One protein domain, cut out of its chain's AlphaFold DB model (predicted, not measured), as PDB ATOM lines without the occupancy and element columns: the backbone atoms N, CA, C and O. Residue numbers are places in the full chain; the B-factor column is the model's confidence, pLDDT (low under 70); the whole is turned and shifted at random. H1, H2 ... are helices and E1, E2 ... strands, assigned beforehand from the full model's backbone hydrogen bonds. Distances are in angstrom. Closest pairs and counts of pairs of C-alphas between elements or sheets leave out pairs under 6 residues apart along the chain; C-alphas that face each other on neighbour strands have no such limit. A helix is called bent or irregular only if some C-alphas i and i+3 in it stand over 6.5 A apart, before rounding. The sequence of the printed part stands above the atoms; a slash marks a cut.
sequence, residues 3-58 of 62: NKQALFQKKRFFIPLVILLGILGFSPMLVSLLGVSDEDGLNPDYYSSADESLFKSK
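Overview. This is residues 3 to 58 of the 62 residues of an uncharacterized protein of Enterococcus devriesei (UniProt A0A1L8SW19). The model looks like a long helical arm with a small head at its far end: H1 and then H2 follow one another nearly end to end, and beyond H2 the chain turns into a small hairpin of two short strands, E1 and E2, with a long loop between them. Residues 3 to 31 stick out as the arm and make most of the length, while the loop of residues 43 to 54 reaches out sideways from the hairpin. The printed part has 56 residues, with two named helices and two named strands in the order H1, H2, E1, E2, and the class is mostly helix. The two strands make one antiparallel sheet of order E1 - E2. The whole is extended, with a radius of gyration of the C-alphas of 19.6 A and spans of 56 by 23 by 15 A along the three main axes.

Along the chain. The first helix, H1, holds residues 3 to 11, from Asn 3 to Lys 11, and begins with C-alpha 3 at (-13.232, 10.442, 29.377). It measures 13.0 A from first to last C-alpha. After two residues comes H2, residues 14 to 32, from Phe 14 to Ser 32, the longest helix at 19 residues. It runs 27.7 A from C-alpha 14 at (-1.927, -3.814, 28.521) to C-alpha 32 at (9.167, -24.843, 42.741). H2 has a kink of 31 degrees near residue 26. H2 is irregular, but only just: C-alphas 25 and 28 are 6.9 A apart, against about 5 A in a regular helix. Strand E1 is residues 40 to 42, from Asp 40 to Leu 42. Residues 43 to 54 hold no named element. Strand E2 is residues 55 to 57, from Phe 55 to Ser 57, and ends with C-alpha 57 at (11.900, -32.643, 55.390).

Arrangement. H1 and H2 meet only through their link. H1 is apart from E1 and from E2, and H2 is apart from E2. Residues 3 to 31 stand free, of which 3 to 11 belong to H1 and 14 to 31 belong to H2. In H1 every O i to N i+4 pair is within hydrogen-bond range, and in H2 13 of 15 such pairs are. E1 and E2 form a hairpin of antiparallel neighbour strands, with an angle of 136 degrees between their N-to-C directions. The C-alphas of Asp 40 and Ser 57 face each other at 4.1 A, and those of Leu 42 and Phe 55 face each other at 4.8 A. Across this pair, N of Gly 41 and O of Lys 56 are within hydrogen-bond range at 2.9 A, and so are N of Lys 56 and O of Gly 41, also at 2.9 A.

Size, cuts and confidence. The two C-alphas farthest apart are those of Asn 3 and Ser 49, 58.0 A from each other. The C-alphas of the first and last printed residues, Asn 3 and Lys 58, are 56.9 A apart. The printed part has no cut and runs from residue 3 to residue 58 of a full chain of 62 residues. The link from H1 to H2 is tight, with 2 residues, the link from H2 to E1 is short, with 7 residues, and the link from E1 to E2 is long, with 12 residues. The C-alphas of residues 43 to 54 lie 15 to 24 A from the mean of the C-alphas. The mean pLDDT of the printed part is 84.6. Nine residues, 3 to 11, are under 70, and the mean over H1 is 61, against 91 for H2.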
ATOM      1  N   ASN A   3     -14.688  10.587  29.220       60.28
ATOM      2  CA  ASN A   3     -13.232  10.442  29.377       60.28
ATOM      3  C   ASN A   3     -12.795   9.080  29.947       60.28
ATOM      4  O   ASN A   3     -11.691   8.623  29.668       60.28
ATOM      5  N   LYS A   4     -13.660   8.394  30.711       59.31
ATOM      6  CA  LYS A   4     -13.346   7.075  31.297       59.31
ATOM      7  C   LYS A   4     -13.329   5.961  30.241       59.31
ATOM      8  O   LYS A   4     -12.492   5.069  30.310       59.31
ATOM      9  N   GLN A   5     -14.203   6.044  29.234       58.84
ATOM     10  CA  GLN A   5     -14.294   5.051  28.156       58.84
ATOM     11  C   GLN A   5     -13.057   5.070  27.240       58.84
ATOM     12  O   GLN A   5     -12.536   4.012  26.899       58.84
ATOM     13  N   ALA A   6     -12.522   6.254  26.914       61.00
ATOM     14  CA  ALA A   6     -11.286   6.384  26.133       61.00
ATOM     15  C   ALA A   6     -10.051   5.826  26.873       61.00
ATOM     16  O   ALA A   6      -9.147   5.254  26.263       61.00
ATOM     17  N   LEU A   7     -10.031   5.952  28.203       60.31
ATOM     18  CA  LEU A   7      -8.960   5.443  29.063       60.31
ATOM     19  C   LEU A   7      -8.988   3.906  29.158       60.31
ATOM     20  O   LEU A   7      -7.938   3.267  29.124       60.31
ATOM     21  N   PHE A   8     -10.184   3.308  29.187       59.94
ATOM     22  CA  PHE A   8     -10.375   1.854  29.101       59.94
ATOM     23  C   PHE A   8      -9.957   1.274  27.742       59.94
ATOM     24  O   PHE A   8      -9.300   0.235  27.706       59.94
ATOM     25  N   GLN A   9     -10.259   1.959  26.633       62.94
ATOM     26  CA  GLN A   9      -9.841   1.518  25.293       62.94
ATOM     27  C   GLN A   9      -8.313   1.483  25.144       62.94
ATOM     28  O   GLN A   9      -7.775   0.523  24.600       62.94
ATOM     29  N   LYS A  10      -7.589   2.464  25.707       63.31
ATOM     30  CA  LYS A  10      -6.112   2.463  25.708       63.31
ATOM     31  C   LYS A  10      -5.497   1.333  26.543       63.31
ATOM     32  O   LYS A  10      -4.417   0.856  26.214       63.31
ATOM     33  N   LYS A  11      -6.156   0.898  27.622       64.56
ATOM     34  CA  LYS A  11      -5.627  -0.128  28.544       64.56
ATOM     35  C   LYS A  11      -5.934  -1.565  28.122       64.56
ATOM     36  O   LYS A  11      -5.322  -2.487  28.654       64.56
ATOM     37  N   ARG A  12      -6.824  -1.767  27.148       76.38
ATOM     38  CA  ARG A  12      -7.270  -3.093  26.698       76.38
ATOM     39  C   ARG A  12      -6.137  -3.992  26.190       76.38
ATOM     40  O   ARG A  12      -6.235  -5.200  26.343       76.38
ATOM     41  N   PHE A  13      -5.066  -3.415  25.641       81.81
ATOM     42  CA  PHE A  13      -3.872  -4.158  25.218       81.81
ATOM     43  C   PHE A  13      -2.924  -4.495  26.383       81.81
ATOM     44  O   PHE A  13      -2.317  -5.559  26.412       81.81
ATOM     45  N   PHE A  14      -2.827  -3.618  27.382       84.75
ATOM     46  CA  PHE A  14      -1.927  -3.814  28.521       84.75
ATOM     47  C   PHE A  14      -2.445  -4.846  29.520       84.75
ATOM     48  O   PHE A  14      -1.648  -5.522  30.155       84.75
ATOM     49  N   ILE A  15      -3.766  -4.997  29.645       88.00
ATOM     50  CA  ILE A  15      -4.377  -5.994  30.534       88.00
ATOM     51  C   ILE A  15      -3.894  -7.423  30.213       88.00
ATOM     52  O   ILE A  15      -3.326  -8.049  31.107       88.00
ATOM     53  N   PRO A  16      -4.039  -7.953  28.981       90.31
ATOM     54  CA  PRO A  16      -3.547  -9.294  28.666       90.31
ATOM     55  C   PRO A  16      -2.021  -9.397  28.771       90.31
ATOM     56  O   PRO A  16      -1.516 -10.420  29.222       90.31
ATOM     57  N   LEU A  17      -1.283  -8.334  28.430       91.88
ATOM     58  CA  LEU A  17       0.175  -8.309  28.557       91.88
ATOM     59  C   LEU A  17       0.633  -8.465  30.016       91.88
ATOM     60  O   LEU A  17       1.524  -9.258  30.298       91.88
ATOM     61  N   VAL A  18       0.011  -7.743  30.950       92.44
ATOM     62  CA  VAL A  18       0.338  -7.834  32.381       92.44
ATOM     63  C   VAL A  18      -0.046  -9.198  32.949       92.44
ATOM     64  O   VAL A  18       0.689  -9.728  33.773       92.44
ATOM     65  N   ILE A  19      -1.147  -9.800  32.491       92.56
ATOM     66  CA  ILE A  19      -1.523 -11.165  32.892       92.56
ATOM     67  C   ILE A  19      -0.460 -12.169  32.430       92.56
ATOM     68  O   ILE A  19      -0.012 -12.985  33.230       92.56
ATOM     69  N   LEU A  20      -0.007 -12.079  31.174       94.31
ATOM     70  CA  LEU A  20       1.063 -12.937  30.653       94.31
ATOM     71  C   LEU A  20       2.368 -12.749  31.428       94.31
ATOM     72  O   LEU A  20       2.994 -13.736  31.803       94.31
ATOM     73  N   LEU A  21       2.755 -11.505  31.717       94.31
ATOM     74  CA  LEU A  21       3.938 -11.208  32.530       94.31
ATOM     75  C   LEU A  21       3.792 -11.716  33.969       94.31
ATOM     76  O   LEU A  21       4.756 -12.225  34.533       94.31
ATOM     77  N   GLY A  22       2.593 -11.623  34.546       93.38
ATOM     78  CA  GLY A  22       2.285 -12.164  35.866       93.38
ATOM     79  C   GLY A  22       2.442 -13.680  35.904       93.38
ATOM     80  O   GLY A  22       3.119 -14.200  36.784       93.38
ATOM     81  N   ILE A  23       1.895 -14.389  34.913       93.31
ATOM     82  CA  ILE A  23       2.060 -15.843  34.787       93.31
ATOM     83  C   ILE A  23       3.535 -16.191  34.559       93.31
ATOM     84  O   ILE A  23       4.051 -17.097  35.206       93.31
ATOM     85  N   LEU A  24       4.242 -15.455  33.701       93.25
ATOM     86  CA  LEU A  24       5.650 -15.716  33.413       93.25
ATOM     87  C   LEU A  24       6.532 -15.531  34.657       93.25
ATOM     88  O   LEU A  24       7.382 -16.373  34.918       93.25
ATOM     89  N   GLY A  25       6.307 -14.478  35.447       90.44
ATOM     90  CA  GLY A  25       7.076 -14.204  36.664       90.44
ATOM     91  C   GLY A  25       6.696 -15.083  37.858       90.44
ATOM     92  O   GLY A  25       7.546 -15.387  38.689       90.44
ATOM     93  N   PHE A  26       5.436 -15.512  37.945       91.56
ATOM     94  CA  PHE A  26       4.939 -16.315  39.065       91.56
ATOM     95  C   PHE A  26       5.026 -17.827  38.813       91.56
ATOM     96  O   PHE A  26       5.064 -18.612  39.760       91.56
ATOM     97  N   SER A  27       5.110 -18.262  37.553       90.44
ATOM     98  CA  SER A  27       5.176 -19.689  37.212       90.44
ATOM     99  C   SER A  27       6.376 -20.433  37.811       90.44
ATOM    100  O   SER A  27       6.146 -21.530  38.320       90.44
ATOM    101  N   PRO A  28       7.612 -19.889  37.868       87.88
ATOM    102  CA  PRO A  28       8.736 -20.609  38.467       87.88
ATOM    103  C   PRO A  28       8.525 -20.846  39.965       87.88
ATOM    104  O   PRO A  28       8.902 -21.890  40.488       87.88
ATOM    105  N   MET A  29       7.872 -19.900  40.646       88.12
ATOM    106  CA  MET A  29       7.552 -20.000  42.069       88.12
ATOM    107  C   MET A  29       6.531 -21.112  42.334       88.12
ATOM    108  O   MET A  29       6.742 -21.927  43.226       88.12
ATOM    109  N   LEU A  30       5.485 -21.218  41.506       88.69
ATOM    110  CA  LEU A  30       4.513 -22.313  41.597       88.69
ATOM    111  C   LEU A  30       5.128 -23.677  41.272       88.69
ATOM    112  O   LEU A  30       4.869 -24.647  41.977       88.69
ATOM    113  N   VAL A  31       5.957 -23.752  40.226       88.19
ATOM    114  CA  VAL A  31       6.643 -24.994  39.837       88.19
ATOM    115  C   VAL A  31       7.612 -25.451  40.925       88.19
ATOM    116  O   VAL A  31       7.717 -26.648  41.164       88.19
ATOM    117  N   SER A  32       8.257 -24.520  41.633       86.06
ATOM    118  CA  SER A  32       9.167 -24.843  42.741       86.06
ATOM    119  C   SER A  32       8.471 -25.552  43.908       86.06
ATOM    120  O   SER A  32       9.139 -26.232  44.676       86.06
ATOM    121  N   LEU A  33       7.147 -25.409  44.047       86.56
ATOM    122  CA  LEU A  33       6.351 -26.076  45.084       86.56
ATOM    123  C   LEU A  33       5.781 -27.431  44.634       86.56
ATOM    124  O   LEU A  33       5.237 -28.170  45.453       86.56
ATOM    125  N   LEU A  34       5.868 -27.781  43.345       87.94
ATOM    126  CA  LEU A  34       5.346 -29.057  42.858       87.94
ATOM    127  C   LEU A  34       6.191 -30.215  43.400       87.94
ATOM    128  O   LEU A  34       7.383 -30.304  43.125       87.94
ATOM    129  N   GLY A  35       5.550 -31.126  44.135       83.31
ATOM    130  CA  GLY A  35       6.209 -32.298  44.721       83.31
ATOM    131  C   GLY A  35       6.829 -32.066  46.101       83.31
ATOM    132  O   GLY A  35       7.413 -32.998  46.644       83.31
ATOM    133  N   VAL A  36       6.681 -30.868  46.671       87.94
ATOM    134  CA  VAL A  36       7.070 -30.558  48.054       87.94
ATOM    135  C   VAL A  36       5.953 -31.015  48.998       87.94
ATOM    136  O   VAL A  36       4.784 -30.707  48.752       87.94
ATOM    137  N   SER A  37       6.289 -31.768  50.049       86.44
ATOM    138  CA  SER A  37       5.322 -32.188  51.072       86.44
ATOM    139  C   SER A  37       5.053 -31.050  52.061       86.44
ATOM    140  O   SER A  37       5.912 -30.203  52.297       86.44
ATOM    141  N   ASP A  38       3.890 -31.049  52.714       84.69
ATOM    142  CA  ASP A  38       3.555 -30.058  53.753       84.69
ATOM    143  C   ASP A  38       4.508 -30.120  54.966       84.69
ATOM    144  O   ASP A  38       4.640 -29.164  55.734       84.69
ATOM    145  N   GLU A  39       5.179 -31.259  55.154       86.56
ATOM    146  CA  GLU A  39       6.188 -31.462  56.200       86.56
ATOM    147  C   GLU A  39       7.596 -30.985  55.803       86.56
ATOM    148  O   GLU A  39       8.499 -30.948  56.649       86.56
ATOM    149  N   ASP A  40       7.781 -30.575  54.548       88.56
ATOM    150  CA  ASP A  40       9.030 -30.015  54.053       88.56
ATOM    151  C   ASP A  40       9.093 -28.505  54.324       88.56
ATOM    152  O   ASP A  40       8.124 -27.753  54.198       88.56
ATOM    153  N   GLY A  41      10.262 -28.039  54.752       89.69
ATOM    154  CA  GLY A  41      10.560 -26.626  54.959       89.69
ATOM    155  C   GLY A  41      11.657 -26.140  54.027       89.69
ATOM    156  O   GLY A  41      12.284 -26.928  53.325       89.69
ATOM    157  N   LEU A  42      11.925 -24.833  54.063       89.81
ATOM    158  CA  LEU A  42      13.131 -24.285  53.448       89.81
ATOM    159  C   LEU A  42      14.366 -24.894  54.115       89.81
ATOM    160  O   LEU A  42      14.448 -24.932  55.346       89.81
ATOM    161  N   ASN A  43      15.310 -25.356  53.302       90.81
ATOM    162  CA  ASN A  43      16.558 -25.922  53.786       90.81
ATOM    163  C   ASN A  43      17.479 -24.795  54.310       90.81
ATOM    164  O   ASN A  43      17.863 -23.927  53.522       90.81
ATOM    165  N   PRO A  44      17.847 -24.772  55.609       90.44
ATOM    166  CA  PRO A  44      18.766 -23.763  56.142       90.44
ATOM    167  C   PRO A  44      20.169 -23.874  55.530       90.44
ATOM    168  O   PRO A  44      20.866 -22.867  55.421       90.44
ATOM    169  N   ASP A  45      20.543 -25.070  55.073       92.69
ATOM    170  CA  ASP A  45      21.857 -25.367  54.508       92.69
ATOM    171  C   ASP A  45      21.888 -25.230  52.981       92.69
ATOM    172  O   ASP A  45      22.868 -25.610  52.353       92.69
ATOM    173  N   TYR A  46      20.847 -24.667  52.357       91.50
ATOM    174  CA  TYR A  46      20.714 -24.612  50.894       91.50
ATOM    175  C   TYR A  46      21.933 -24.022  50.165       91.50
ATOM    176  O   TYR A  46      22.253 -24.417  49.050       91.50
ATOM    177  N   TYR A  47      22.634 -23.074  50.788       93.69
ATOM    178  CA  TYR A  47      23.811 -22.429  50.197       93.69
ATOM    179  C   TYR A  47      25.143 -23.079  50.596       93.69
ATOM    180  O   TYR A  47      26.201 -22.573  50.224       93.69
ATOM    181  N   SER A  48      25.112 -24.175  51.353       93.25
ATOM    182  CA  SER A  48      26.310 -24.869  51.833       93.25
ATOM    183  C   SER A  48      26.992 -25.684  50.733       93.25
ATOM    184  O   SER A  48      28.213 -25.842  50.759       93.25
ATOM    185  N   SER A  49      26.239 -26.183  49.748       92.06
ATOM    186  CA  SER A  49      26.794 -26.854  48.567       92.06
ATOM    187  C   SER A  49      25.848 -26.759  47.365       92.06
ATOM    188  O   SER A  49      24.686 -26.395  47.509       92.06
ATOM    189  N   ALA A  50      26.343 -27.083  46.167       89.56
ATOM    190  CA  ALA A  50      25.541 -27.050  44.941       89.56
ATOM    191  C   ALA A  50      24.465 -28.151  44.875       89.56
ATOM    192  O   ALA A  50      23.541 -28.044  44.072       89.56
ATOM    193  N   ASP A  51      24.589 -29.188  45.707       90.69
ATOM    194  CA  ASP A  51      23.729 -30.373  45.685       90.69
ATOM    195  C   ASP A  51      22.601 -30.306  46.731       90.69
ATOM    196  O   ASP A  51      21.759 -31.203  46.803       90.69
ATOM    197  N   GLU A  52      22.566 -29.251  47.549       89.38
ATOM    198  CA  GLU A  52      21.529 -29.067  48.562       89.38
ATOM    199  C   GLU A  52      20.187 -28.710  47.914       89.38
ATOM    200  O   GLU A  52      20.061 -27.777  47.117       89.38
ATOM    201  N   SER A  53      19.141 -29.449  48.281       89.62
ATOM    202  CA  SER A  53      17.787 -29.180  47.808       89.62
ATOM    203  C   SER A  53      17.213 -27.927  48.471       89.62
ATOM    204  O   SER A  53      17.469 -27.652  49.645       89.62
ATOM    205  N   LEU A  54      16.383 -27.179  47.735       90.06
ATOM    206  CA  LEU A  54      15.709 -25.979  48.254       90.06
ATOM    207  C   LEU A  54      14.776 -26.298  49.432       90.06
ATOM    208  O   LEU A  54      14.683 -25.523  50.386       90.06
ATOM    209  N   PHE A  55      14.112 -27.453  49.364       91.94
ATOM    210  CA  PHE A  55      13.235 -27.965  50.410       91.94
ATOM    211  C   PHE A  55      13.838 -29.206  51.064       91.94
ATOM    212  O   PHE A  55      14.459 -30.030  50.388       91.94
ATOM    213  N   LYS A  56      13.654 -29.337  52.379       90.31
ATOM    214  CA  LYS A  56      14.130 -30.470  53.182       90.31
ATOM    215  C   LYS A  56      13.076 -30.847  54.219       90.31
ATOM    216  O   LYS A  56      12.446 -29.969  54.815       90.31
ATOM    217  N   SER A  57      12.891 -32.147  54.437       87.25
ATOM    218  CA  SER A  57      11.900 -32.643  55.390       87.25
ATOM    219  C   SER A  57      12.257 -32.261  56.817       87.25
ATOM    220  O   SER A  57      13.369 -32.523  57.282       87.25
ATOM    221  N   LYS A  58      11.289 -31.697  57.545       76.94
ATOM    222  CA  LYS A  58      11.455 -31.387  58.971       76.94
ATOM    223  C   LYS A  58      11.447 -32.630  59.858       76.94
ATOM    224  O   LYS A  58      11.863 -32.542  61.002       76.94
TER     225      LYS A  58